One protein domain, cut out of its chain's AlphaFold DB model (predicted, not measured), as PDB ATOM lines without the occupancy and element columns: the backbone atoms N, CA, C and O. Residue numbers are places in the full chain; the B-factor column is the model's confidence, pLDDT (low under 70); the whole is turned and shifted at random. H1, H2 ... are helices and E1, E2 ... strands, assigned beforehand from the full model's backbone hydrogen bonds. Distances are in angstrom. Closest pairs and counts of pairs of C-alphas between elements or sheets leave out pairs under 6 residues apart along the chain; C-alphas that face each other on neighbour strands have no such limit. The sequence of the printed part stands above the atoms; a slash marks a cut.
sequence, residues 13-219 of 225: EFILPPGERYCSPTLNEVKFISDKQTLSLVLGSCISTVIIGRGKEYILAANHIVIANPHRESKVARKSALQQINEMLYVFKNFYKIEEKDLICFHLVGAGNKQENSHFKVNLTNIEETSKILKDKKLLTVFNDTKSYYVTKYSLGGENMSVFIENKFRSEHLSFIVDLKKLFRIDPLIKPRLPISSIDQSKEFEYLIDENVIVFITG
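Overview. This is residues 13 to 219 of the 225 residues of an uncharacterized protein of Spirochaetae bacterium HGW-Spirochaetae-1 (UniProt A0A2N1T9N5). Two five-stranded sheets lie face to face as a sandwich, and helices H1 and H2 cover the far face of one of them, running along its strands. Short helix H4 is over edge strand E10 of the other sheet, and residues 115 to 120 stick out. The printed part has 207 residues with four named helices and ten named strands, in the order E1 E2 E3 E4 H1 E5 H2 E6 E7 E8 E9 H3 H4 E10, class mixed. One sheet, E1 E4 E3 E5 E6, is mixed; the other, E2 E7 E8 E9 E10, is all antiparallel. The whole is compact, with a radius of gyration of the C-alphas of 16.0 A and spans of 43 by 39 by 34 A.

Arrangement. E1, residues 30 to 33, is antiparallel to E4, residues 58 to 63, with N 31 and O 62 within hydrogen-bond range at 2.9 A. E2, residues 38 to 43, is antiparallel to E7, residues 150 to 157, with N 41 and O 152 at 2.8 A. E3, residues 47 to 54, forms a hairpin with E4, N 53 and O 59 at 2.8 A, and is antiparallel to E5, residues 103 to 111, N 48 and O 109 at 2.8 A. H1, residues 81 to 94, is on this sheet at a height of 9.2 A. H2, residues 122 to 136, is on the same face at 9.3 A, over E3 and E5. H1 touches H2 with residues 81 to 82 alone, closest C-alphas Ala 81 and Thr 130, 6.1 A. E6, residues 141 to 148, is parallel to E5, N 110 and O 145 at 2.8 A; E5, H2, E6 is a strand-helix-strand unit, two parallel neighbour strands with a helix between, its crossover right-handed. E7, E8, residues 160 to 167, and E9, residues 172 to 179, form a meander, each strand the antiparallel neighbour of the one before, with N 153 and O 164 at 2.8 A and N 163 and O 176 at 2.8 A. H3, residues 180 to 183, only grazes both sheets. H4, residues 203 to 210, is over E10, residues 214 to 218, which is antiparallel to E9, N 177 and O 216 at 2.9 A. Every O i to N i+4 pair is within hydrogen-bond range in H1, H2 and H4; H3 is too short for one.

Along the chain. E1 begins at C-alpha 30, (158.044, 151.395, 144.688), and E10 ends at C-alpha 218, (137.503, 169.524, 135.865). E3 and E9 each span 23.5 A, H2 20.9 A.

Size, cuts and confidence. The C-alphas of Glu 73 and Asp 210, the two farthest apart, are 48.7 A apart. The printed part has no cut; the links E4 to H1 and H3 to H4 are long. Mean pLDDT of the printed part is 84.2, under 70 at residues 18, 114 to 120, 187 to 204 and 218 to 219.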
ATOM      1  N   GLU A  13     166.565 154.817 147.486       81.69
ATOM      2  CA  GLU A  13     165.998 154.289 146.239       81.69
ATOM      3  C   GLU A  13     164.472 154.458 146.142       81.69
ATOM      4  O   GLU A  13     163.915 154.474 145.040       81.69
ATOM      5  N   PHE A  14     163.784 154.608 147.275       81.88
ATOM      6  CA  PHE A  14     162.327 154.726 147.340       81.88
ATOM      7  C   PHE A  14     161.854 156.179 147.280       81.88
ATOM      8  O   PHE A  14     160.742 156.444 146.824       81.88
ATOM      9  N   ILE A  15     162.674 157.115 147.758       84.00
ATOM     10  CA  ILE A  15     162.257 158.484 148.059       84.00
ATOM     11  C   ILE A  15     162.782 159.433 146.991       84.00
ATOM     12  O   ILE A  15     163.953 159.398 146.623       84.00
ATOM     13  N   LEU A  16     161.911 160.317 146.518       82.88
ATOM     14  CA  LEU A  16     162.308 161.343 145.572       82.88
ATOM     15  C   LEU A  16     163.126 162.451 146.274       82.88
ATOM     16  O   LEU A  16     162.658 162.990 147.284       82.88
ATOM     17  N   PRO A  17     164.316 162.835 145.770       79.06
ATOM     18  CA  PRO A  17     165.123 163.891 146.377       79.06
ATOM     19  C   PRO A  17     164.365 165.230 146.502       79.06
ATOM     20  O   PRO A  17     163.573 165.559 145.619       79.06
ATOM     21  N   PRO A  18     164.643 166.075 147.518       69.81
ATOM     22  CA  PRO A  18     163.897 167.323 147.765       69.81
ATOM     23  C   PRO A  18     163.889 168.354 146.618       69.81
ATOM     24  O   PRO A  18     163.064 169.265 146.615       69.81
ATOM     25  N   GLY A  19     164.815 168.251 145.659       75.12
ATOM     26  CA  GLY A  19     164.863 169.112 144.469       75.12
ATOM     27  C   GLY A  19     164.078 168.572 143.270       75.12
ATOM     28  O   GLY A  19     163.793 169.316 142.330       75.12
ATOM     29  N   GLU A  20     163.712 167.293 143.294       86.12
ATOM     30  CA  GLU A  20     162.971 166.640 142.227       86.12
ATOM     31  C   GLU A  20     161.467 166.769 142.469       86.12
ATOM     32  O   GLU A  20     160.964 166.584 143.578       86.12
ATOM     33  N   ARG A  21     160.736 167.121 141.408       90.94
ATOM     34  CA  ARG A  21     159.292 167.402 141.473       90.94
ATOM     35  C   ARG A  21     158.426 166.319 140.852       90.94
ATOM     36  O   ARG A  21     157.218 166.323 141.066       90.94
ATOM     37  N   TYR A  22     159.014 165.429 140.060       92.00
ATOM     38  CA  TYR A  22     158.281 164.457 139.260       92.00
ATOM     39  C   TYR A  22     158.954 163.098 139.342       92.00
ATOM     40  O   TYR A  22     160.159 163.000 139.122       92.00
ATOM     41  N   CYS A  23     158.174 162.051 139.585       92.19
ATOM     42  CA  CYS A  23     158.649 160.680 139.492       92.19
ATOM     43  C   CYS A  23     157.625 159.772 138.811       92.19
ATOM     44  O   CYS A  23     156.432 160.071 138.736       92.19
ATOM     45  N   SER A  24     158.112 158.648 138.295       92.31
ATOM     46  CA  SER A  24     157.289 157.582 137.735       92.31
ATOM     47  C   SER A  24     157.920 156.250 138.129       92.31
ATOM     48  O   SER A  24     159.034 155.983 137.678       92.31
ATOM     49  N   PRO A  25     157.252 155.411 138.941       90.44
ATOM     50  CA  PRO A  25     157.723 154.060 139.228       90.44
ATOM     51  C   PRO A  25     157.952 153.269 137.936       90.44
ATOM     52  O   PRO A  25     157.040 153.131 137.107       90.44
ATOM     53  N   THR A  26     159.161 152.737 137.754       90.88
ATOM     54  CA  THR A  26     159.428 151.772 136.683       90.88
ATOM     55  C   THR A  26     159.017 150.361 137.124       90.88
ATOM     56  O   THR A  26     158.486 150.167 138.216       90.88
ATOM     57  N   LEU A  27     159.171 149.359 136.256       91.31
ATOM     58  CA  LEU A  27     158.660 148.005 136.498       91.31
ATOM     59  C   LEU A  27     159.220 147.396 137.797       91.31
ATOM     60  O   LEU A  27     160.431 147.253 137.942       91.31
ATOM     61  N   ASN A  28     158.336 146.900 138.670       91.38
ATOM     62  CA  ASN A  28     158.656 146.339 139.993       91.38
ATOM     63  C   ASN A  28     159.226 147.341 141.011       91.38
ATOM     64  O   ASN A  28     159.755 146.915 142.040       91.38
ATOM     65  N   GLU A  29     159.151 148.643 140.742       94.06
ATOM     66  CA  GLU A  29     159.591 149.663 141.690       94.06
ATOM     67  C   GLU A  29     158.454 150.158 142.573       94.06
ATOM     68  O   GLU A  29     157.283 150.173 142.190       94.06
ATOM     69  N   VAL A  30     158.854 150.630 143.750       95.94
ATOM     70  CA  VAL A  30     158.044 151.395 144.688       95.94
ATOM     71  C   VAL A  30     158.658 152.786 144.783       95.94
ATOM     72  O   VAL A  30     159.865 152.905 144.995       95.94
ATOM     73  N   LYS A  31     157.848 153.837 144.647       96.62
ATOM     74  CA  LYS A  31     158.289 155.221 144.859       96.62
ATOM     75  C   LYS A  31     157.370 155.956 145.814       96.62
ATOM     76  O   LYS A  31     156.168 155.697 145.857       96.62
ATOM     77  N   PHE A  32     157.965 156.900 146.526       96.75
ATOM     78  CA  PHE A  32     157.321 157.801 147.461       96.75
ATOM     79  C   PHE A  32     157.471 159.242 146.992       96.75
ATOM     80  O   PHE A  32     158.518 159.632 146.468       96.75
ATOM     81  N   ILE A  33     156.424 160.026 147.220       95.75
ATOM     82  CA  ILE A  33     156.421 161.475 147.058       95.75
ATOM     83  C   ILE A  33     155.904 162.149 148.332       95.75
ATOM     84  O   ILE A  33     155.075 161.590 149.057       95.75
ATOM     85  N   SER A  34     156.386 163.360 148.580       94.50
ATOM     86  CA  SER A  34     155.948 164.259 149.650       94.50
ATOM     87  C   SER A  34     155.403 165.576 149.075       94.50
ATOM     88  O   SER A  34     155.049 165.653 147.894       94.50
ATOM     89  N   ASP A  35     155.266 166.608 149.912       93.62
ATOM     90  CA  ASP A  35     154.712 167.903 149.510       93.62
ATOM     91  C   ASP A  35     155.386 168.490 148.252       93.62
ATOM     92  O   ASP A  35     156.607 168.458 148.095       93.62
ATOM     93  N   LYS A  36     154.572 169.075 147.362       93.50
ATOM     94  CA  LYS A  36     154.964 169.710 146.085       93.50
ATOM     95  C   LYS A  36     155.597 168.768 145.059       93.50
ATOM     96  O   LYS A  36     156.162 169.240 144.067       93.50
ATOM     97  N   GLN A  37     155.477 167.461 145.253       95.62
ATOM     98  CA  GLN A  37     155.925 166.455 144.298       95.62
ATOM     99  C   GLN A  37     154.739 165.809 143.574       95.62
ATOM    100  O   GLN A  37     153.593 165.833 144.026       95.62
ATOM    101  N   THR A  38     155.022 165.261 142.395       96.56
ATOM    102  CA  THR A  38     154.050 164.610 141.520       96.56
ATOM    103  C   THR A  38     154.521 163.219 141.136       96.56
ATOM    104  O   THR A  38     155.636 163.043 140.647       96.56
ATOM    105  N   LEU A  39     153.637 162.241 141.285       96.94
ATOM    106  CA  LEU A  39     153.839 160.867 140.857       96.94
ATOM    107  C   LEU A  39     152.981 160.594 139.623       96.94
ATOM    108  O   LEU A  39     151.784 160.880 139.622       96.94
ATOM    109  N   SER A  40     153.582 160.030 138.578       95.69
ATOM    110  CA  SER A  40     152.901 159.629 137.347       95.69
ATOM    111  C   SER A  40     152.933 158.112 137.186       95.69
ATOM    112  O   SER A  40     153.965 157.482 137.386       95.69
ATOM    113  N   LEU A  41     151.817 157.529 136.761       93.88
ATOM    114  CA  LEU A  41     151.699 156.120 136.409       93.88
ATOM    115  C   LEU A  41     151.193 155.997 134.977       93.88
ATOM    116  O   LEU A  41     150.221 156.646 134.593       93.88
ATOM    117  N   VAL A  42     151.838 155.128 134.205       89.19
ATOM    118  CA  VAL A  42     151.398 154.735 132.865       89.19
ATOM    119  C   VAL A  42     151.206 153.227 132.883       89.19
ATOM    120  O   VAL A  42     152.175 152.471 132.926       89.19
ATOM    121  N   LEU A  43     149.947 152.793 132.902       86.38
ATOM    122  CA  LEU A  43     149.583 151.404 133.154       86.38
ATOM    123  C   LEU A  43     148.879 150.809 131.939       86.38
ATOM    124  O   LEU A  43     147.820 151.268 131.509       86.38
ATOM    125  N   GLY A  44     149.510 149.771 131.390       84.50
ATOM    126  CA  GLY A  44     148.890 148.853 130.444       84.50
ATOM    127  C   GLY A  44     148.246 147.685 131.182       84.50
ATOM    128  O   GLY A  44     147.317 147.876 131.957       84.50
ATOM    129  N   SER A  45     148.775 146.478 130.984       85.00
ATOM    130  CA  SER A  45     148.339 145.267 131.700       85.00
ATOM    131  C   SER A  45     148.825 145.188 133.156       85.00
ATOM    132  O   SER A  45     148.327 144.363 133.923       85.00
ATOM    133  N   CYS A  46     149.805 146.014 133.533       91.31
ATOM    134  CA  CYS A  46     150.294 146.146 134.906       91.31
ATOM    135  C   CYS A  46     149.241 146.799 135.807       91.31
ATOM    136  O   CYS A  46     148.366 147.520 135.327       91.31
ATOM    137  N   ILE A  47     149.361 146.595 137.114       93.06
ATOM    138  CA  ILE A  47     148.508 147.222 138.125       93.06
ATOM    139  C   ILE A  47     149.369 148.017 139.110       93.06
ATOM    140  O   ILE A  47     150.554 147.736 139.284       93.06
ATOM    141  N   SER A  48     148.782 149.021 139.743       95.62
ATOM    142  CA  SER A  48     149.424 149.803 140.790       95.62
ATOM    143  C   SER A  48     148.485 149.973 141.968       95.62
ATOM    144  O   SER A  48     147.279 150.159 141.800       95.62
ATOM    145  N   THR A  49     149.058 149.931 143.160       96.00
ATOM    146  CA  THR A  49     148.428 150.386 144.393       96.00
ATOM    147  C   THR A  49     149.031 151.723 144.784       96.00
ATOM    148  O   THR A  49     150.248 151.820 144.936       96.00
ATOM    149  N   VAL A  50     148.174 152.715 144.987       96.75
ATOM    150  CA  VAL A  50     148.507 154.053 145.465       96.75
ATOM    151  C   VAL A  50     148.028 154.170 146.904       96.75
ATOM    152  O   VAL A  50     146.824 154.131 147.168       96.75
ATOM    153  N   ILE A  51     148.967 154.286 147.837       97.00
ATOM    154  CA  ILE A  51     148.698 154.384 149.273       97.00
ATOM    155  C   ILE A  51     149.073 155.784 149.739       97.00
ATOM    156  O   ILE A  51     150.142 156.286 149.404       97.00
ATOM    157  N   ILE A  52     148.205 156.395 150.537       96.62
ATOM    158  CA  ILE A  52     148.472 157.676 151.188       96.62
ATOM    159  C   ILE A  52     148.594 157.418 152.684       96.62
ATOM    160  O   ILE A  52     147.773 156.703 153.260       96.62
ATOM    161  N   GLY A  53     149.610 158.009 153.302       96.44
ATOM    162  CA  GLY A  53     149.803 158.018 154.743       96.44
ATOM    163  C   GLY A  53     149.693 159.423 155.323       96.44
ATOM    164  O   GLY A  53     150.181 160.385 154.726       96.44
ATOM    165  N   ARG A  54     149.078 159.534 156.503       95.31
ATOM    166  CA  ARG A  54     148.992 160.778 157.278       95.31
ATOM    167  C   ARG A  54     150.000 160.758 158.428       95.31
ATOM    168  O   ARG A  54     149.806 160.046 159.409       95.31
ATOM    169  N   GLY A  55     151.047 161.573 158.329       92.50
ATOM    170  CA  GLY A  55     152.031 161.785 159.391       92.50
ATOM    171  C   GLY A  55     152.146 163.258 159.780       92.50
ATOM    172  O   GLY A  55     151.150 163.977 159.844       92.50
ATOM    173  N   LYS A  56     153.384 163.720 160.015       91.75
ATOM    174  CA  LYS A  56     153.693 165.162 160.121       91.75
ATOM    175  C   LYS A  56     153.342 165.915 158.834       91.75
ATOM    176  O   LYS A  56     152.936 167.068 158.880       91.75
ATOM    177  N   GLU A  57     153.501 165.228 157.713       93.88
ATOM    178  CA  GLU A  57     153.055 165.612 156.383       93.88
ATOM    179  C   GLU A  57     152.327 164.419 155.747       93.88
ATOM    180  O   GLU A  57     152.388 163.293 156.264       93.88
ATOM    181  N   TYR A  58     151.618 164.660 154.647       96.50
ATOM    182  CA  TYR A  58     151.040 163.582 153.852       96.50
ATOM    183  C   TYR A  58     152.086 163.019 152.900       96.50
ATOM    184  O   TYR A  58     152.790 163.766 152.224       96.50
ATOM    185  N   ILE A  59     152.153 161.696 152.835       97.31
ATOM    186  CA  ILE A  59     153.085 160.966 151.980       97.31
ATOM    187  C   ILE A  59     152.278 160.042 151.080       97.31
ATOM    188  O   ILE A  59     151.389 159.338 151.560       97.31
ATOM    189  N   LEU A  60     152.593 160.018 149.788       97.31
ATOM    190  CA  LEU A  60     151.971 159.109 148.827       97.31
ATOM    191  C   LEU A  60     153.016 158.140 148.296       97.31
ATOM    192  O   LEU A  60     154.104 158.542 147.893       97.31
ATOM    193  N   ALA A  61     152.660 156.863 148.278       97.81
ATOM    194  CA  ALA A  61     153.451 155.795 147.703       97.81
ATOM    195  C   ALA A  61     152.691 155.156 146.546       97.81
ATOM    196  O   ALA A  61     151.476 154.972 146.627       97.81
ATOM    197  N   ALA A  62     153.406 154.774 145.496       97.75
ATOM    198  CA  ALA A  62     152.861 153.918 144.458       97.75
ATOM    199  C   ALA A  62     153.889 152.884 144.010       97.75
ATOM    200  O   ALA A  62     155.098 153.122 144.047       97.75
ATOM    201  N   ASN A  63     153.392 151.739 143.554       96.75
ATOM    202  CA  ASN A  63     154.208 150.663 143.006       96.75
ATOM    203  C   ASN A  63     153.878 150.380 141.533       96.75
ATOM    204  O   ASN A  63     152.914 150.919 140.989       96.75
ATOM    205  N   HIS A  64     154.662 149.527 140.878       95.19
ATOM    206  CA  HIS A  64     154.392 149.073 139.512       95.19
ATOM    207  C   HIS A  64     154.425 147.544 139.445       95.19
ATOM    208  O   HIS A  64     155.447 146.916 139.145       95.19
ATOM    209  N   ILE A  65     153.273 146.924 139.683       94.62
ATOM    210  CA  ILE A  65     153.130 145.471 139.718       94.62
ATOM    211  C   ILE A  65     152.918 144.946 138.298       94.62
ATOM    212  O   ILE A  65     151.879 145.169 137.673       94.62
ATOM    213  N   VAL A  66     153.903 144.199 137.798       92.69
ATOM    214  CA  VAL A  66     153.821 143.542 136.486       92.69
ATOM    215  C   VAL A  66     153.025 142.239 136.576       92.69
ATOM    216  O   VAL A  66     152.083 142.029 135.813       92.69
ATOM    217  N   ILE A  67     153.386 141.374 137.529       91.50
ATOM    218  CA  ILE A  67     152.678 140.130 137.855       91.50
ATOM    219  C   ILE A  67     152.581 140.048 139.377       91.50
ATOM    220  O   ILE A  67     153.599 140.131 140.061       91.50
ATOM    221  N   ALA A  68     151.371 139.891 139.909       91.62
ATOM    222  CA  ALA A  68     151.130 139.906 141.346       91.62
ATOM    223  C   ALA A  68     151.771 138.710 142.064       91.62
ATOM    224  O   ALA A  68     152.318 138.882 143.150       91.62
ATOM    225  N   ASN A  69     151.768 137.534 141.433       92.38
ATOM    226  CA  ASN A  69     152.423 136.327 141.929       92.38
ATOM    227  C   ASN A  69     153.335 135.728 140.838       92.38
ATOM    228  O   ASN A  69     152.902 134.859 140.078       92.38
ATOM    229  N   PRO A  70     154.558 136.256 140.664       90.00
ATOM    230  CA  PRO A  70     155.453 135.813 139.606       90.00
ATOM    231  C   PRO A  70     156.072 134.447 139.918       90.00
ATOM    232  O   PRO A  70     156.390 134.132 141.063       90.00
ATOM    233  N   HIS A  71     156.336 133.655 138.877       87.25
ATOM    234  CA  HIS A  71     157.204 132.485 139.008       87.25
ATOM    235  C   HIS A  71     158.628 132.913 139.378       87.25
ATOM    236  O   HIS A  71     159.115 133.939 138.904       87.25
ATOM    237  N   ARG A  72     159.330 132.078 140.152       82.00
ATOM    238  CA  ARG A  72     160.699 132.347 140.627       82.00
ATOM    239  C   ARG A  72     161.700 132.651 139.502       82.00
ATOM    240  O   ARG A  72     162.647 133.395 139.712       82.00
ATOM    241  N   GLU A  73     161.481 132.096 138.313       87.06
ATOM    242  CA  GLU A  73     162.349 132.262 137.136       87.06
ATOM    243  C   GLU A  73     161.974 133.466 136.252       87.06
ATOM    244  O   GLU A  73     162.576 133.700 135.201       87.06
ATOM    245  N   SER A  74     160.964 134.243 136.648       85.81
ATOM    246  CA  SER A  74     160.500 135.400 135.887       85.81
ATOM    247  C   SER A  74     161.595 136.467 135.763       85.81
ATOM    248  O   SER A  74     162.049 137.059 136.740       85.81
ATOM    249  N   LYS A  75     161.989 136.769 134.520       86.31
ATOM    250  CA  LYS A  75     162.999 137.801 134.222       86.31
ATOM    251  C   LYS A  75     162.453 139.231 134.317       86.31
ATOM    252  O   LYS A  75     163.233 140.158 134.552       86.31
ATOM    253  N   VAL A  76     161.143 139.397 134.106       85.75
ATOM    254  CA  VAL A  76     160.464 140.703 134.005       85.75
ATOM    255  C   VAL A  76     159.762 141.065 135.309       85.75
ATOM    256  O   VAL A  76     160.033 142.122 135.867       85.75
ATOM    257  N   ALA A  77     158.888 140.197 135.820       88.38
ATOM    258  CA  ALA A  77     158.236 140.395 137.109       88.38
ATOM    259  C   ALA A  77     159.119 139.798 138.208       88.38
ATOM    260  O   ALA A  77     159.098 138.587 138.417       88.38
ATOM    261  N   ARG A  78     159.952 140.636 138.826       89.62
ATOM    262  CA  ARG A  78     160.973 140.215 139.800       89.62
ATOM    263  C   ARG A  78     160.512 140.354 141.247       89.62
ATOM    264  O   ARG A  78     161.109 139.739 142.120       89.62
ATOM    265  N   LYS A  79     159.471 141.156 141.493       92.00
ATOM    266  CA  LYS A  79     158.864 141.331 142.816       92.00
ATOM    267  C   LYS A  79     157.369 141.063 142.747       92.00
ATOM    268  O   LYS A  79     156.687 141.592 141.867       92.00
ATOM    269  N   SER A  80     156.857 140.290 143.698       94.19
ATOM    270  CA  SER A  80     155.416 140.062 143.847       94.19
ATOM    271  C   SER A  80     154.684 141.328 144.308       94.19
ATOM    272  O   SER A  80     155.292 142.257 144.847       94.19
ATOM    273  N   ALA A  81     153.359 141.352 144.145       95.19
ATOM    274  CA  ALA A  81     152.512 142.398 144.718       95.19
ATOM    275  C   ALA A  81     152.666 142.462 146.243       95.19
ATOM    276  O   ALA A  81     152.769 143.548 146.808       95.19
ATOM    277  N   LEU A  82     152.736 141.300 146.905       95.69
ATOM    278  CA  LEU A  82     152.886 141.216 148.357       95.69
ATOM    279  C   LEU A  82     154.203 141.845 148.818       95.69
ATOM    280  O   LEU A  82     154.197 142.632 149.761       95.69
ATOM    281  N   GLN A  83     155.311 141.528 148.142       94.81
ATOM    282  CA  GLN A  83     156.617 142.117 148.437       94.81
ATOM    283  C   GLN A  83     156.572 143.639 148.271       94.81
ATOM    284  O   GLN A  83     156.869 144.347 149.223       94.81
ATOM    285  N   GLN A  84     156.111 144.149 147.124       95.94
ATOM    286  CA  GLN A  84     156.058 145.596 146.866       95.94
ATOM    287  C   GLN A  84     155.126 146.344 147.839       95.94
ATOM    288  O   GLN A  84     155.443 147.446 148.281       95.94
ATOM    289  N   ILE A  85     153.980 145.762 148.213       96.62
ATOM    290  CA  ILE A  85     153.085 146.355 149.221       96.62
ATOM    291  C   ILE A  85     153.749 146.353 150.598       96.62
ATOM    292  O   ILE A  85     153.716 147.365 151.291       96.62
ATOM    293  N   ASN A  86     154.388 145.253 150.998       95.81
ATOM    294  CA  ASN A  86     155.103 145.204 152.269       95.81
ATOM    295  C   ASN A  86     156.290 146.183 152.299       95.81
ATOM    296  O   ASN A  86     156.524 146.778 153.346       95.81
ATOM    297  N   GLU A  87     156.997 146.400 151.182       95.25
ATOM    298  CA  GLU A  87     158.025 147.447 151.063       95.25
ATOM    299  C   GLU A  87     157.415 148.822 151.351       95.25
ATOM    300  O   GLU A  87     157.931 149.547 152.200       95.25
ATOM    301  N   MET A  88     156.270 149.152 150.738       96.75
ATOM    302  CA  MET A  88     155.592 150.422 151.012       96.75
ATOM    303  C   MET A  88     155.262 150.591 152.500       96.75
ATOM    304  O   MET A  88     155.597 151.607 153.107       96.75
ATOM    305  N   LEU A  89     154.632 149.580 153.104       95.75
ATOM    306  CA  LEU A  89     154.252 149.606 154.521       95.75
ATOM    307  C   LEU A  89     155.468 149.707 155.442       95.75
ATOM    308  O   LEU A  89     155.440 150.431 156.438       95.75
ATOM    309  N   TYR A  90     156.556 149.019 155.094       95.19
ATOM    310  CA  TYR A  90     157.803 149.080 155.838       95.19
ATOM    311  C   TYR A  90     158.395 150.493 155.820       95.19
ATOM    312  O   TYR A  90     158.793 150.988 156.874       95.19
ATOM    313  N   VAL A  91     158.426 151.163 154.664       95.62
ATOM    314  CA  VAL A  91     158.939 152.538 154.548       95.62
ATOM    315  C   VAL A  91     158.024 153.531 155.274       95.62
ATOM    316  O   VAL A  91     158.526 154.358 156.039       95.62
ATOM    317  N   PHE A  92     156.696 153.417 155.138       96.38
ATOM    318  CA  PHE A  92     155.745 154.239 155.902       96.38
ATOM    319  C   PHE A  92     156.007 154.158 157.410       96.38
ATOM    320  O   PHE A  92     156.169 155.187 158.067       96.38
ATOM    321  N   LYS A  93     156.126 152.942 157.948       95.31
ATOM    322  CA  LYS A  93     156.337 152.718 159.379       95.31
ATOM    323  C   LYS A  93     157.726 153.145 159.847       95.31
ATOM    324  O   LYS A  93     157.864 153.851 160.845       95.31
ATOM    325  N   ASN A  94     158.775 152.699 159.164       94.00
ATOM    326  CA  ASN A  94     160.135 152.814 159.689       94.00
ATOM    327  C   ASN A  94     160.794 154.147 159.344       94.00
ATOM    328  O   ASN A  94     161.511 154.681 160.193       94.00
ATOM    329  N   PHE A  95     160.532 154.695 158.158       93.56
ATOM    330  CA  PHE A  95     161.100 155.970 157.731       93.56
ATOM    331  C   PHE A  95     160.184 157.138 158.108       93.56
ATOM    332  O   PHE A  95     160.586 158.010 158.877       93.56
ATOM    333  N   TYR A  96     158.927 157.112 157.656       94.38
ATOM    334  CA  TYR A  96     157.984 158.217 157.872       94.38
ATOM    335  C   TYR A  96     157.277 158.197 159.237       94.38
ATOM    336  O   TYR A  96     156.642 159.187 159.604       94.38
ATOM    337  N   LYS A  97     157.411 157.109 160.008       96.44
ATOM    338  CA  LYS A  97     156.755 156.918 161.318       96.44
ATOM    339  C   LYS A  97     155.225 157.020 161.240       96.44
ATOM    340  O   LYS A  97     154.592 157.563 162.142       96.44
ATOM    341  N   ILE A  98     154.646 156.515 160.151       96.12
ATOM    342  CA  ILE A  98     153.199 156.461 159.927       96.12
ATOM    343  C   ILE A  98     152.705 155.051 160.259       96.12
ATOM    344  O   ILE A  98     153.189 154.065 159.702       96.12
ATOM    345  N   GLU A  99     151.755 154.965 161.185       93.06
ATOM    346  CA  GLU A  99     151.151 153.705 161.623       93.06
ATOM    347  C   GLU A  99     150.104 153.205 160.621       93.06
ATOM    348  O   GLU A  99     149.498 153.988 159.896       93.06
ATOM    349  N   GLU A 100     149.824 151.897 160.622       90.50
ATOM    350  CA  GLU A 100     148.893 151.277 159.660       90.50
ATOM    351  C   GLU A 100     147.482 151.886 159.687       90.50
ATOM    352  O   GLU A 100     146.846 152.016 158.646       90.50
ATOM    353  N   LYS A 101     147.002 152.308 160.864       89.81
ATOM    354  CA  LYS A 101     145.693 152.972 161.027       89.81
ATOM    355  C   LYS A 101     145.605 154.338 160.331       89.81
ATOM    356  O   LYS A 101     144.512 154.855 160.142       89.81
ATOM    357  N   ASP A 102     146.753 154.929 160.015       93.44
ATOM    358  CA  ASP A 102     146.896 156.228 159.366       93.44
ATOM    359  C   ASP A 102     147.270 156.066 157.881       93.44
ATOM    360  O   ASP A 102     147.778 157.002 157.259       93.44
ATOM    361  N   LEU A 103     147.006 154.884 157.306       94.25
ATOM    362  CA  LEU A 103     147.179 154.571 155.889       94.25
ATOM    363  C   LEU A 103     145.833 154.293 155.219       94.25
ATOM    364  O   LEU A 103     144.972 153.604 155.764       94.25
ATOM    365  N   ILE A 104     145.683 154.774 153.987       91.12
ATOM    366  CA  ILE A 104     144.547 154.467 153.116       91.12
ATOM    367  C   ILE A 104     145.088 154.029 151.759       91.12
ATOM    368  O   ILE A 104     145.954 154.689 151.180       91.12
ATOM    369  N   CYS A 105     144.555 152.931 151.217       93.25
ATOM    370  CA  CYS A 105     144.756 152.611 149.809       93.25
ATOM    371  C   CYS A 105     143.843 153.532 149.003       93.25
ATOM    372  O   CYS A 105     142.644 153.297 148.881       93.25
ATOM    373  N   PHE A 106     144.392 154.635 148.506       92.00
ATOM    374  CA  PHE A 106     143.614 155.586 147.733       92.00
ATOM    375  C   PHE A 106     143.178 154.961 146.414       92.00
ATOM    376  O   PHE A 106     142.005 155.044 146.080       92.00
ATOM    377  N   HIS A 107     144.085 154.286 145.704       90.25
ATOM    378  CA  HIS A 107     143.808 153.797 144.358       90.25
ATOM    379  C   HIS A 107     144.382 152.402 144.097       90.25
ATOM    380  O   HIS A 107     145.567 152.172 144.297       90.25
ATOM    381  N   LEU A 108     143.574 151.481 143.578       91.38
ATOM    382  CA  LEU A 108     144.013 150.311 142.826       91.38
ATOM    383  C   LEU A 108     143.725 150.578 141.346       91.38
ATOM    384  O   LEU A 108     142.564 150.615 140.960       91.38
ATOM    385  N   VAL A 109     144.751 150.787 140.525       89.75
ATOM    386  CA  VAL A 109     144.585 151.279 139.145       89.75
ATOM    387  C   VAL A 109     145.354 150.439 138.126       89.75
ATOM    388  O   VAL A 109     146.412 149.899 138.445       89.75
ATOM    389  N   GLY A 110     144.851 150.327 136.891       88.75
ATOM    390  CA  GLY A 110     145.521 149.681 135.757       88.75
ATOM    391  C   GLY A 110     144.818 148.417 135.257       88.75
ATOM    392  O   GLY A 110     143.599 148.367 135.101       88.75
ATOM    393  N   ALA A 111     145.600 147.372 134.990       86.38
ATOM    394  CA  ALA A 111     145.136 146.064 134.529       86.38
ATOM    395  C   ALA A 111     144.313 146.114 133.224       86.38
ATOM    396  O   ALA A 111     143.373 145.337 133.032       86.38
ATOM    397  N   GLY A 112     144.672 147.025 132.319       81.12
ATOM    398  CA  GLY A 112     144.047 147.190 131.015       81.12
ATOM    399  C   GLY A 112     144.090 145.914 130.183       81.12
ATOM    400  O   GLY A 112     145.119 145.238 130.107       81.12
ATOM    401  N   ASN A 113     142.966 145.599 129.538       74.06
ATOM    402  CA  ASN A 113     142.874 144.491 128.596       74.06
ATOM    403  C   ASN A 113     142.757 145.013 127.157       74.06
ATOM    404  O   ASN A 113     141.789 145.689 126.833       74.06
ATOM    405  N   LYS A 114     143.732 144.701 126.295       62.12
ATOM    406  CA  LYS A 114     143.692 145.041 124.858       62.12
ATOM    407  C   LYS A 114     142.974 144.003 123.997       62.12
ATOM    408  O   LYS A 114     142.690 144.309 122.845       62.12
ATOM    409  N   GLN A 115     142.723 142.792 124.497       59.22
ATOM    410  CA  GLN A 115     142.184 141.697 123.689       59.22
ATOM    411  C   GLN A 115     141.104 140.931 124.461       59.22
ATOM    412  O   GLN A 115     141.382 140.278 125.463       59.22
ATOM    413  N   GLU A 116     139.864 140.956 123.967       52.41
ATOM    414  CA  GLU A 116     138.755 140.161 124.526       52.41
ATOM    415  C   GLU A 116     138.995 138.638 124.421       52.41
ATOM    416  O   GLU A 116     138.402 137.875 125.176       52.41
ATOM    417  N   ASN A 117     139.923 138.199 123.558       48.44
ATOM    418  CA  ASN A 117     140.115 136.792 123.177       48.44
ATOM    419  C   ASN A 117     141.429 136.129 123.640       48.44
ATOM    420  O   ASN A 117     141.755 135.039 123.169       48.44
ATOM    421  N   SER A 118     142.219 136.724 124.539       51.19
ATOM    422  CA  SER A 118     143.478 136.086 124.957       51.19
ATOM    423  C   SER A 118     143.292 135.108 126.125       51.19
ATOM    424  O   SER A 118     142.775 135.478 127.176       51.19
ATOM    425  N   HIS A 119     143.846 133.895 125.999       51.44
ATOM    426  CA  HIS A 119     144.018 132.919 127.092       51.44
ATOM    427  C   HIS A 119     144.818 133.459 128.301       51.44
ATOM    428  O   HIS A 119     144.845 132.833 129.361       51.44
ATOM    429  N   PHE A 120     145.465 134.620 128.167       55.94
ATOM    430  CA  PHE A 120     146.253 135.259 129.217       55.94
ATOM    431  C   PHE A 120     145.380 136.127 130.129       55.94
ATOM    432  O   PHE A 120     145.099 137.285 129.838       55.94
ATOM    433  N   LYS A 121     145.008 135.576 131.289       72.06
ATOM    434  CA  LYS A 121     144.228 136.250 132.346       72.06
ATOM    435  C   LYS A 121     145.083 137.066 133.331       72.06
ATOM    436  O   LYS A 121     144.657 137.308 134.455       72.06
ATOM    437  N   VAL A 122     146.292 137.479 132.937       78.50
ATOM    438  CA  VAL A 122     147.281 138.115 133.835       78.50
ATOM    439  C   VAL A 122     146.716 139.362 134.512       78.50
ATOM    440  O   VAL A 122     146.924 139.567 135.701       78.50
ATOM    441  N   ASN A 123     145.952 140.169 133.779       81.81
ATOM    442  CA  ASN A 123     145.276 141.343 134.319       81.81
ATOM    443  C   ASN A 123     144.260 140.978 135.417       81.81
ATOM    444  O   ASN A 123     144.269 141.597 136.475       81.81
ATOM    445  N   LEU A 124     143.422 139.957 135.202       83.69
ATOM    446  CA  LEU A 124     142.441 139.499 136.191       83.69
ATOM    447  C   LEU A 124     143.128 138.922 137.429       83.69
ATOM    448  O   LEU A 124     142.773 139.298 138.543       83.69
ATOM    449  N   THR A 125     144.154 138.090 137.239       86.94
ATOM    450  CA  THR A 125     144.959 137.541 138.338       86.94
ATOM    451  C   THR A 125     145.650 138.650 139.131       86.94
ATOM    452  O   THR A 125     145.651 138.620 140.357       86.94
ATOM    453  N   ASN A 126     146.188 139.669 138.454       89.69
ATOM    454  CA  ASN A 126     146.788 140.825 139.114       89.69
ATOM    455  C   ASN A 126     145.778 141.568 139.992       89.69
ATOM    456  O   ASN A 126     146.106 141.912 141.127       89.69
ATOM    457  N   ILE A 127     144.563 141.801 139.490       88.94
ATOM    458  CA  ILE A 127     143.494 142.460 140.252       88.94
ATOM    459  C   ILE A 127     143.114 141.615 141.469       88.94
ATOM    460  O   ILE A 127     143.079 142.141 142.581       88.94
ATOM    461  N   GLU A 128     142.837 140.328 141.266       90.69
ATOM    462  CA  GLU A 128     142.354 139.414 142.305       90.69
ATOM    463  C   GLU A 128     143.367 139.267 143.445       90.69
ATOM    464  O   GLU A 128     143.039 139.543 144.602       90.69
ATOM    465  N   GLU A 129     144.613 138.918 143.120       92.12
ATOM    466  CA  GLU A 129     145.665 138.701 144.117       92.12
ATOM    467  C   GLU A 129     146.005 139.990 144.868       92.12
ATOM    468  O   GLU A 129     146.092 140.001 146.097       92.12
ATOM    469  N   THR A 130     146.126 141.114 144.156       94.00
ATOM    470  CA  THR A 130     146.423 142.406 144.793       94.00
ATOM    471  C   THR A 130     145.274 142.845 145.702       94.00
ATOM    472  O   THR A 130     145.510 143.280 146.830       94.00
ATOM    473  N   SER A 131     144.023 142.669 145.267       91.19
ATOM    474  CA  SER A 131     142.841 142.983 146.083       91.19
ATOM    475  C   SER A 131     142.768 142.123 147.344       91.19
ATOM    476  O   SER A 131     142.386 142.618 148.408       91.19
ATOM    477  N   LYS A 132     143.139 140.842 147.243       92.12
ATOM    478  CA  LYS A 132     143.219 139.932 148.387       92.12
ATOM    479  C   LYS A 132     144.275 140.399 149.388       92.12
ATOM    480  O   LYS A 132     143.949 140.551 150.560       92.12
ATOM    481  N   ILE A 133     145.482 140.729 148.922       94.31
ATOM    482  CA  ILE A 133     146.561 141.254 149.777       94.31
ATOM    483  C   ILE A 133     146.110 142.523 150.510       94.31
ATOM    484  O   ILE A 133     146.275 142.622 151.725       94.31
ATOM    485  N   LEU A 134     145.506 143.481 149.802       91.75
ATOM    486  CA  LEU A 134     145.000 144.718 150.406       91.75
ATOM    487  C   LEU A 134     143.928 144.445 151.469       91.75
ATOM    488  O   LEU A 134     143.965 145.029 152.553       91.75
ATOM    489  N   LYS A 135     143.002 143.515 151.194       89.44
ATOM    490  CA  LYS A 135     141.975 143.089 152.153       89.44
ATOM    491  C   LYS A 135     142.595 142.462 153.403       89.44
ATOM    492  O   LYS A 135     142.197 142.827 154.507       89.44
ATOM    493  N   ASP A 136     143.566 141.568 153.239       90.50
ATOM    494  CA  ASP A 136     144.248 140.890 154.349       90.50
ATOM    495  C   ASP A 136     145.044 141.885 155.210       90.50
ATOM    496  O   ASP A 136     145.080 141.771 156.436       90.50
ATOM    497  N   LYS A 137     145.609 142.923 154.582       89.94
ATOM    498  CA  LYS A 137     146.277 144.052 155.248       89.94
ATOM    499  C   LYS A 137     145.319 145.097 155.824       89.94
ATOM    500  O   LYS A 137     145.783 146.084 156.382       89.94
ATOM    501  N   LYS A 138     143.999 144.912 155.689       88.25
ATOM    502  CA  LYS A 138     142.962 145.882 156.093       88.25
ATOM    503  C   LYS A 138     143.129 147.269 155.448       88.25
ATOM    504  O   LYS A 138     142.613 148.255 155.962       88.25
ATOM    505  N   LEU A 139     143.795 147.342 154.295       86.31
ATOM    506  CA  LEU A 139     143.959 148.557 153.501       86.31
ATOM    507  C   LEU A 139     142.813 148.640 152.507       86.31
ATOM    508  O   LEU A 139     142.886 148.130 151.388       86.31
ATOM    509  N   LEU A 140     141.715 149.240 152.944       71.50
ATOM    510  CA  LEU A 140     140.541 149.383 152.100       71.50
ATOM    511  C   LEU A 140     140.801 150.410 151.002       71.50
ATOM    512  O   LEU A 140     141.325 151.495 151.243       71.50
ATOM    513  N   THR A 141     140.455 150.004 149.787       81.50
ATOM    514  CA  THR A 141     140.647 150.786 148.577       81.50
ATOM    515  C   THR A 141     139.512 151.788 148.411       81.50
ATOM    516  O   THR A 141     138.358 151.370 148.324       81.50
ATOM    517  N   VAL A 142     139.841 153.078 148.321       83.69
ATOM    518  CA  VAL A 142     138.867 154.131 147.992       83.69
ATOM    519  C   VAL A 142     138.453 153.995 146.532       83.69
ATOM    520  O   VAL A 142     137.274 153.915 146.238       83.69
ATOM    521  N   PHE A 143     139.414 153.861 145.624       81.62
ATOM    522  CA  PHE A 143     139.194 153.829 144.182       81.62
ATOM    523  C   PHE A 143     139.791 152.574 143.541       81.62
ATOM    524  O   PHE A 143     140.950 152.266 143.775       81.62
ATOM    525  N   ASN A 144     139.041 151.822 142.741       81.31
ATOM    526  CA  ASN A 144     139.480 150.612 142.028       81.31
ATOM    527  C   ASN A 144     139.275 150.780 140.504       81.31
ATOM    528  O   ASN A 144     138.364 150.221 139.899       81.31
ATOM    529  N   ASP A 145     140.146 151.562 139.864       79.81
ATOM    530  CA  ASP A 145     140.233 151.731 138.407       79.81
ATOM    531  C   ASP A 145     140.944 150.584 137.706       79.81
ATOM    532  O   ASP A 145     142.078 150.693 137.229       79.81
ATOM    533  N   THR A 146     140.278 149.447 137.602       79.25
ATOM    534  CA  THR A 146     140.863 148.301 136.910       79.25
ATOM    535  C   THR A 146     140.186 148.024 135.576       79.25
ATOM    536  O   THR A 146     139.023 148.366 135.367       79.25
ATOM    537  N   LYS A 147     140.911 147.341 134.679       77.31
ATOM    538  CA  LYS A 147     140.465 146.880 133.346       77.31
ATOM    539  C   LYS A 147     140.563 147.900 132.206       77.31
ATOM    540  O   LYS A 147     140.157 147.567 131.095       77.31
ATOM    541  N   SER A 148     141.172 149.070 132.411       71.81
ATOM    542  CA  SER A 148     141.476 150.012 131.317       71.81
ATOM    543  C   SER A 148     142.952 150.421 131.263       71.81
ATOM    544  O   SER A 148     143.742 150.082 132.142       71.81
ATOM    545  N   TYR A 149     143.339 151.105 130.184       74.69
ATOM    546  CA  TYR A 149     144.668 151.700 130.029       74.69
ATOM    547  C   TYR A 149     144.629 153.095 130.613       74.69
ATOM    548  O   TYR A 149     143.918 153.964 130.101       74.69
ATOM    549  N   TYR A 150     145.422 153.288 131.658       79.19
ATOM    550  CA  TYR A 150     145.384 154.503 132.444       79.19
ATOM    551  C   TYR A 150     146.707 155.239 132.394       79.19
ATOM    552  O   TYR A 150     147.779 154.664 132.601       79.19
ATOM    553  N   VAL A 151     146.603 156.545 132.189       88.38
ATOM    554  CA  VAL A 151     147.606 157.482 132.678       88.38
ATOM    555  C   VAL A 151     147.008 158.138 133.910       88.38
ATOM    556  O   VAL A 151     145.947 158.747 133.819       88.38
ATOM    557  N   THR A 152     147.668 158.002 135.058       90.56
ATOM    558  CA  THR A 152     147.260 158.716 136.273       90.56
ATOM    559  C   THR A 152     148.393 159.562 136.812       90.56
ATOM    560  O   THR A 152     149.561 159.187 136.712       90.56
ATOM    561  N   LYS A 153     148.056 160.730 137.351       95.00
ATOM    562  CA  LYS A 153     148.997 161.616 138.030       95.00
ATOM    563  C   LYS A 153     148.421 162.021 139.376       95.00
ATOM    564  O   LYS A 153     147.239 162.347 139.458       95.00
ATOM    565  N   TYR A 154     149.278 162.033 140.387       96.56
ATOM    566  CA  TYR A 154     148.961 162.454 141.746       96.56
ATOM    567  C   TYR A 154     149.957 163.529 142.145       96.56
ATOM    568  O   TYR A 154     151.157 163.269 142.160       96.56
ATOM    569  N   SER A 155     149.473 164.722 142.461       96.75
ATOM    570  CA  SER A 155     150.301 165.837 142.918       96.75
ATOM    571  C   SER A 155     149.908 166.196 144.342       96.75
ATOM    572  O   SER A 155     148.757 166.569 144.578       96.75
ATOM    573  N   LEU A 156     150.846 166.092 145.284       95.38
ATOM    574  CA  LEU A 156     150.620 166.490 146.675       95.38
ATOM    575  C   LEU A 156     150.920 167.980 146.861       95.38
ATOM    576  O   LEU A 156     151.924 168.491 146.363       95.38
ATOM    577  N   GLY A 157     150.046 168.671 147.589       92.50
ATOM    578  CA  GLY A 157     150.181 170.086 147.924       92.50
ATOM    579  C   GLY A 157     149.567 170.382 149.288       92.50
ATOM    580  O   GLY A 157     148.376 170.685 149.394       92.50
ATOM    581  N   GLY A 158     150.384 170.300 150.335       90.56
ATOM    582  CA  GLY A 158     149.986 170.459 151.726       90.56
ATOM    583  C   GLY A 158     148.905 169.456 152.118       90.56
ATOM    584  O   GLY A 158     149.154 168.261 152.239       90.56
ATOM    585  N   GLU A 159     147.691 169.957 152.326       94.50
ATOM    586  CA  GLU A 159     146.534 169.168 152.771       94.50
ATOM    587  C   GLU A 159     145.656 168.681 151.616       94.50
ATOM    588  O   GLU A 159     144.639 168.029 151.847       94.50
ATOM    589  N   ASN A 160     146.050 168.982 150.379       94.88
ATOM    590  CA  ASN A 160     145.317 168.614 149.181       94.88
ATOM    591  C   ASN A 160     146.141 167.687 148.291       94.88
ATOM    592  O   ASN A 160     147.372 167.750 148.245       94.88
ATOM    593  N   MET A 161     145.432 166.879 147.514       95.81
ATOM    594  CA  MET A 161     146.003 166.102 146.424       95.81
ATOM    595  C   MET A 161     145.224 166.377 145.143       95.81
ATOM    596  O   MET A 161     144.009 166.201 145.106       95.81
ATOM    597  N   SER A 162     145.919 166.776 144.082       94.38
ATOM    598  CA  SER A 162     145.336 166.804 142.742       94.38
ATOM    599  C   SER A 162     145.515 165.444 142.084       94.38
ATOM    600  O   SER A 162     146.606 164.870 142.108       94.38
ATOM    601  N   VAL A 163     144.436 164.938 141.499       92.75
ATOM    602  CA  VAL A 163     144.397 163.682 140.764       92.75
ATOM    603  C   VAL A 163     144.015 163.991 139.326       92.75
ATOM    604  O   VAL A 163     143.076 164.744 139.062       92.75
ATOM    605  N   PHE A 164     144.751 163.417 138.385       90.69
ATOM    606  CA  PHE A 164     144.401 163.391 136.972       90.69
ATOM    607  C   PHE A 164     144.379 161.942 136.513       90.69
ATOM    608  O   PHE A 164     145.323 161.200 136.781       90.69
ATOM    609  N   ILE A 165     143.320 161.550 135.819       86.19
ATOM    610  CA  ILE A 165     143.106 160.208 135.292       86.19
ATOM    611  C   ILE A 165     142.732 160.354 133.827       86.19
ATOM    612  O   ILE A 165     141.868 161.150 133.477       86.19
ATOM    613  N   GLU A 166     143.366 159.571 132.970       84.88
ATOM    614  CA  GLU A 166     143.034 159.490 131.556       84.88
ATOM    615  C   GLU A 166     142.855 158.029 131.159       84.88
ATOM    616  O   GLU A 166     143.788 157.225 131.264       84.88
ATOM    617  N   ASN A 167     141.660 157.702 130.668       81.06
ATOM    618  CA  ASN A 167     141.343 156.416 130.074       81.06
ATOM    619  C   ASN A 167     141.633 156.480 128.569       81.06
ATOM    620  O   ASN A 167     140.859 157.027 127.778       81.06
ATOM    621  N   LYS A 168     142.752 155.879 128.159       76.81
ATOM    622  CA  LYS A 168     143.234 155.952 126.770       76.81
ATOM    623  C   LYS A 168     142.336 155.241 125.762       76.81
ATOM    624  O   LYS A 168     142.367 155.601 124.592       76.81
ATOM    625  N   PHE A 169     141.554 154.248 126.178       73.88
ATOM    626  CA  PHE A 169     140.649 153.555 125.260       73.88
ATOM    627  C   PHE A 169     139.413 154.369 124.923       73.88
ATOM    628  O   PHE A 169     138.961 154.347 123.783       73.88
ATOM    629  N   ARG A 170     138.876 155.080 125.914       71.75
ATOM    630  CA  ARG A 170     137.665 155.884 125.744       71.75
ATOM    631  C   ARG A 170     137.962 157.327 125.343       71.75
ATOM    632  O   ARG A 170     137.052 158.050 124.969       71.75
ATOM    633  N   SER A 171     139.236 157.732 125.351       75.06
ATOM    634  CA  SER A 171     139.654 159.129 125.138       75.06
ATOM    635  C   SER A 171     138.995 160.096 126.130       75.06
ATOM    636  O   SER A 171     138.713 161.251 125.814       75.06
ATOM    637  N   GLU A 172     138.762 159.608 127.344       78.38
ATOM    638  CA  GLU A 172     138.120 160.330 128.434       78.38
ATOM    639  C   GLU A 172     139.166 160.664 129.500       78.38
ATOM    640  O   GLU A 172     140.119 159.908 129.721       78.38
ATOM    641  N   HIS A 173     138.991 161.796 130.176       82.06
ATOM    642  CA  HIS A 173     139.833 162.179 131.299       82.06
ATOM    643  C   HIS A 173     138.999 162.807 132.408       82.06
ATOM    644  O   HIS A 173     137.936 163.367 132.166       82.06
ATOM    645  N   LEU A 174     139.517 162.726 133.625       80.62
ATOM    646  CA  LEU A 174     138.933 163.316 134.814       80.62
ATOM    647  C   LEU A 174     140.062 163.910 135.646       80.62
ATOM    648  O   LEU A 174     141.079 163.259 135.888       80.62
ATOM    649  N   SER A 175     139.888 165.144 136.107       85.12
ATOM    650  CA  SER A 175     140.766 165.741 137.100       85.12
ATOM    651  C   SER A 175     139.966 166.249 138.279       85.12
ATOM    652  O   SER A 175     138.918 166.870 138.116       85.12
ATOM    653  N   PHE A 176     140.464 165.997 139.479       88.81
ATOM    654  CA  PHE A 176     139.819 166.458 140.692       88.81
ATOM    655  C   PHE A 176     140.827 166.739 141.800       88.81
ATOM    656  O   PHE A 176     141.987 166.330 141.731       88.81
ATOM    657  N   ILE A 177     140.385 167.478 142.814       91.44
ATOM    658  CA  ILE A 177     141.169 167.773 144.014       91.44
ATOM    659  C   ILE A 177     140.518 167.081 145.204       91.44
ATOM    660  O   ILE A 177     139.312 167.200 145.414       91.44
ATOM    661  N   VAL A 178     141.341 166.387 145.981       92.69
ATOM    662  CA  VAL A 178     140.974 165.683 147.206       92.69
ATOM    663  C   VAL A 178     141.485 166.470 148.411       92.69
ATOM    664  O   VAL A 178     142.682 166.744 148.496       92.69
ATOM    665  N   ASP A 179     140.599 166.776 149.355       94.06
ATOM    666  CA  ASP A 179     140.941 167.232 150.706       94.06
ATOM    667  C   ASP A 179     141.365 166.014 151.543       94.06
ATOM    668  O   ASP A 179     140.549 165.159 151.911       94.06
ATOM    669  N   LEU A 180     142.661 165.917 151.841       94.69
ATOM    670  CA  LEU A 180     143.225 164.763 152.540       94.69
ATOM    671  C   LEU A 180     142.776 164.719 154.003       94.69
ATOM    672  O   LEU A 180     142.529 163.639 154.537       94.69
ATOM    673  N   LYS A 181     142.593 165.872 154.660       93.38
ATOM    674  CA  LYS A 181     142.106 165.891 156.046       93.38
ATOM    675  C   LYS A 181     140.731 165.252 156.152       93.38
ATOM    676  O   LYS A 181     140.491 164.517 157.109       93.38
ATOM    677  N   LYS A 182     139.838 165.539 155.205       91.62
ATOM    678  CA  LYS A 182     138.499 164.944 155.177       91.62
ATOM    679  C   LYS A 182     138.518 163.500 154.692       91.62
ATOM    680  O   LYS A 182     137.816 162.686 155.283       91.62
ATOM    681  N   LEU A 183     139.369 163.151 153.722       89.88
ATOM    682  CA  LEU A 183     139.552 161.762 153.288       89.88
ATOM    683  C   LEU A 183     139.852 160.834 154.477       89.88
ATOM    684  O   LEU A 183     139.186 159.822 154.655       89.88
ATOM    685  N   PHE A 184     140.791 161.223 155.346       89.69
ATOM    686  CA  PHE A 184     141.166 160.447 156.538       89.69
ATOM    687  C   PHE A 184     140.151 160.506 157.696       89.69
ATOM    688  O   PHE A 184     140.415 159.962 158.770       89.69
ATOM    689  N   ARG A 185     139.015 161.191 157.526       87.44
ATOM    690  CA  ARG A 185     137.876 161.142 158.460       87.44
ATOM    691  C   ARG A 185     136.798 160.165 158.009       87.44
ATOM    692  O   ARG A 185     135.965 159.792 158.831       87.44
ATOM    693  N   ILE A 186     136.800 159.768 156.738       77.62
ATOM    694  CA  ILE A 186     135.880 158.750 156.240       77.62
ATOM    695  C   ILE A 186     136.321 157.406 156.804       77.62
ATOM    696  O   ILE A 186     137.478 157.027 156.648       77.62
ATOM    697  N   ASP A 187     135.395 156.682 157.431       66.38
ATOM    698  CA  ASP A 187     135.618 155.283 157.778       66.38
ATOM    699  C   ASP A 187     135.476 154.417 156.515       66.38
ATOM    700  O   ASP A 187     134.360 154.255 156.002       66.38
ATOM    701  N   PRO A 188     136.572 153.831 155.998       56.59
ATOM    702  CA  PRO A 188     136.509 153.013 154.798       56.59
ATOM    703  C   PRO A 188     135.751 151.694 155.031       56.59
ATOM    704  O   PRO A 188     135.297 151.081 154.069       56.59
ATOM    705  N   LEU A 189     135.601 151.234 156.287       53.50
ATOM    706  CA  LEU A 189     134.881 149.999 156.638       53.50
ATOM    707  C   LEU A 189     133.364 150.133 156.481       53.50
ATOM    708  O   LEU A 189     132.672 149.116 156.423       53.50
ATOM    709  N   ILE A 190     132.849 151.362 156.415       52.56
ATOM    710  CA  ILE A 190     131.409 151.633 156.423       52.56
ATOM    711  C   ILE A 190     130.838 151.759 154.996       52.56
ATOM    712  O   ILE A 190     129.620 151.669 154.841       52.56
ATOM    713  N   LYS A 191     131.647 151.942 153.931       53.62
ATOM    714  CA  LYS A 191     131.123 152.305 152.589       53.62
ATOM    715  C   LYS A 191     131.838 151.623 151.394       53.62
ATOM    716  O   LYS A 191     132.951 151.130 151.558       53.62
ATOM    717  N   PRO A 192     131.171 151.490 150.222       43.69
ATOM    718  CA  PRO A 192     131.512 150.515 149.175       43.69
ATOM    719  C   PRO A 192     132.854 150.750 148.465       43.69
ATOM    720  O   PRO A 192     133.369 151.861 148.408       43.69
ATOM    721  N   ARG A 193     133.396 149.668 147.883       50.44
ATOM    722  CA  ARG A 193     134.649 149.614 147.102       50.44
ATOM    723  C   ARG A 193     134.360 149.905 145.622       50.44
ATOM    724  O   ARG A 193     133.489 149.249 145.054       50.44
ATOM    725  N   LEU A 194     135.092 150.830 144.995       48.69
ATOM    726  CA  LEU A 194     134.639 151.507 143.764       48.69
ATOM    727  C   LEU A 194     135.293 151.023 142.484       48.69
ATOM    728  O   LEU A 194     136.488 151.211 142.369       48.69
ATOM    729  N   PRO A 195     134.590 150.562 141.448       39.44
ATOM    730  CA  PRO A 195     135.124 150.684 140.100       39.44
ATOM    731  C   PRO A 195     135.043 152.153 139.629       39.44
ATOM    732  O   PRO A 195     133.939 152.672 139.517       39.44
ATOM    733  N   ILE A 196     136.162 152.823 139.320       46.03
ATOM    734  CA  ILE A 196     136.143 154.071 138.499       46.03
ATOM    735  C   ILE A 196     136.303 153.738 137.000       46.03
ATOM    736  O   ILE A 196     136.283 154.606 136.127       46.03
ATOM    737  N   SER A 197     136.385 152.454 136.622       38.44
ATOM    738  CA  SER A 197     136.535 152.099 135.204       38.44
ATOM    739  C   SER A 197     135.316 152.377 134.332       38.44
ATOM    740  O   SER A 197     135.385 152.245 133.106       38.44
ATOM    741  N   SER A 198     134.242 152.881 134.926       39.41
ATOM    742  CA  SER A 198     133.398 153.852 134.260       39.41
ATOM    743  C   SER A 198     133.730 155.237 134.798       39.41
ATOM    744  O   SER A 198     133.507 155.521 135.968       39.41
ATOM    745  N   ILE A 199     134.094 156.140 133.897       46.78
ATOM    746  CA  ILE A 199     133.963 157.595 134.054       46.78
ATOM    747  C   ILE A 199     132.472 158.002 134.244       46.78
ATOM    748  O   ILE A 199     132.106 159.161 134.127       46.78
ATOM    749  N   ASP A 200     131.604 157.048 134.600       44.88
ATOM    750  CA  ASP A 200     130.291 157.286 135.168       44.88
ATOM    751  C   ASP A 200     130.412 157.537 136.665       44.88
ATOM    752  O   ASP A 200     131.031 156.783 137.419       44.88
ATOM    753  N   GLN A 201     129.729 158.602 137.044       53.66
ATOM    754  CA  GLN A 201     129.372 159.081 138.367       53.66
ATOM    755  C   GLN A 201     128.796 157.954 139.242       53.66
ATOM    756  O   GLN A 201     127.587 157.824 139.426       53.66
ATOM    757  N   SER A 202     129.659 157.086 139.769       59.19
ATOM    758  CA  SER A 202     129.248 156.097 140.756       59.19
ATOM    759  C   SER A 202     128.743 156.828 142.001       59.19
ATOM    760  O   SER A 202     129.273 157.878 142.379       59.19
ATOM    761  N   LYS A 203     127.711 156.275 142.651       60.69
ATOM    762  CA  LYS A 203     127.067 156.866 143.841       60.69
ATOM    763  C   LYS A 203     128.067 157.201 144.942       60.69
ATOM    764  O   LYS A 203     127.821 158.029 145.809       60.69
ATOM    765  N   GLU A 204     129.196 156.521 144.942       65.56
ATOM    766  CA  GLU A 204     130.240 156.700 145.919       65.56
ATOM    767  C   GLU A 204     131.259 157.786 145.546       65.56
ATOM    768  O   GLU A 204     131.805 158.420 146.445       65.56
ATOM    769  N   PHE A 205     131.507 158.046 144.256       74.50
ATOM    770  CA  PHE A 205     132.225 159.259 143.850       74.50
ATOM    771  C   PHE A 205     131.384 160.493 144.192       74.50
ATOM    772  O   PHE A 205     131.905 161.440 144.776       74.50
ATOM    773  N   GLU A 206     130.074 160.438 143.922       73.31
ATOM    774  CA  GLU A 206     129.110 161.456 144.363       73.31
ATOM    775  C   GLU A 206     129.115 161.619 145.885       73.31
ATOM    776  O   GLU A 206     129.239 162.734 146.375       73.31
ATOM    777  N   TYR A 207     129.133 160.520 146.645       77.06
ATOM    778  CA  TYR A 207     129.270 160.578 148.101       77.06
ATOM    779  C   TYR A 207     130.529 161.336 148.557       77.06
ATOM    780  O   TYR A 207     130.475 162.121 149.500       77.06
ATOM    781  N   LEU A 208     131.677 161.137 147.900       83.19
ATOM    782  CA  LEU A 208     132.896 161.881 148.236       83.19
ATOM    783  C   LEU A 208     132.788 163.376 147.897       83.19
ATOM    784  O   LEU A 208     133.447 164.189 148.550       83.19
ATOM    785  N   ILE A 209     131.976 163.748 146.905       82.75
ATOM    786  CA  ILE A 209     131.628 165.147 146.621       82.75
ATOM    787  C   ILE A 209     130.718 165.691 147.726       82.75
ATOM    788  O   ILE A 209     131.010 166.753 148.274       82.75
ATOM    789  N   ASP A 210     129.671 164.954 148.099       81.25
ATOM    790  CA  ASP A 210     128.691 165.357 149.117       81.25
ATOM    791  C   ASP A 210     129.346 165.566 150.492       81.25
ATOM    792  O   ASP A 210     129.096 166.557 151.182       81.25
ATOM    793  N   GLU A 211     130.282 164.690 150.863       83.62
ATOM    794  CA  GLU A 211     131.099 164.822 152.077       83.62
ATOM    795  C   GLU A 211     132.207 165.885 151.951       83.62
ATOM    796  O   GLU A 211     133.012 166.092 152.866       83.62
ATOM    797  N   ASN A 212     132.265 166.591 150.820       84.94
ATOM    798  CA  ASN A 212     133.258 167.607 150.488       84.94
ATOM    799  C   ASN A 212     134.709 167.103 150.579       84.94
ATOM    800  O   ASN A 212     135.608 167.895 150.877       84.94
ATOM    801  N   VAL A 213     134.940 165.806 150.360       88.38
ATOM    802  CA  VAL A 213     136.284 165.234 150.200       88.38
ATOM    803  C   VAL A 213     136.830 165.581 148.828       88.38
ATOM    804  O   VAL A 213     137.983 165.984 148.716       88.38
ATOM    805  N   ILE A 214     136.005 165.474 147.790       85.88
ATOM    806  CA  ILE A 214     136.335 165.981 146.461       85.88
ATOM    807  C   ILE A 214     135.840 167.420 146.379       85.88
ATOM    808  O   ILE A 214     134.641 167.676 146.365       85.88
ATOM    809  N   VAL A 215     136.773 168.369 146.347       80.62
ATOM    810  CA  VAL A 215     136.467 169.808 146.463       80.62
ATOM    811  C   VAL A 215     136.436 170.533 145.121       80.62
ATOM    812  O   VAL A 215     135.996 171.676 145.040       80.62
ATOM    813  N   PHE A 216     136.916 169.891 144.055       74.44
ATOM    814  CA  PHE A 216     136.939 170.466 142.714       74.44
ATOM    815  C   PHE A 216     137.025 169.369 141.659       74.44
ATOM    816  O   PHE A 216     137.768 168.410 141.855       74.44
ATOM    817  N   ILE A 217     136.304 169.519 140.543       72.06
ATOM    818  CA  ILE A 217     136.308 168.581 139.409       72.06
ATOM    819  C   ILE A 217     136.406 169.377 138.104       72.06
ATOM    820  O   ILE A 217     135.598 170.274 137.866       72.06
ATOM    821  N   THR A 218     137.355 169.015 137.239       64.31
ATOM    822  CA  THR A 218     137.503 169.524 135.865       64.31
ATOM    823  C   THR A 218     137.770 168.383 134.889       64.31
ATOM    824  O   THR A 218     138.340 167.363 135.263       64.31
ATOM    825  N   GLY A 219     137.379 168.554 133.624       53.12
ATOM    826  CA  GLY A 219     137.747 167.629 132.541       53.12
ATOM    827  C   GLY A 219     136.636 166.712 132.030       53.12
ATOM    828  O   GLY A 219     136.846 166.020 131.040       53.12
TER     829      GLY A 219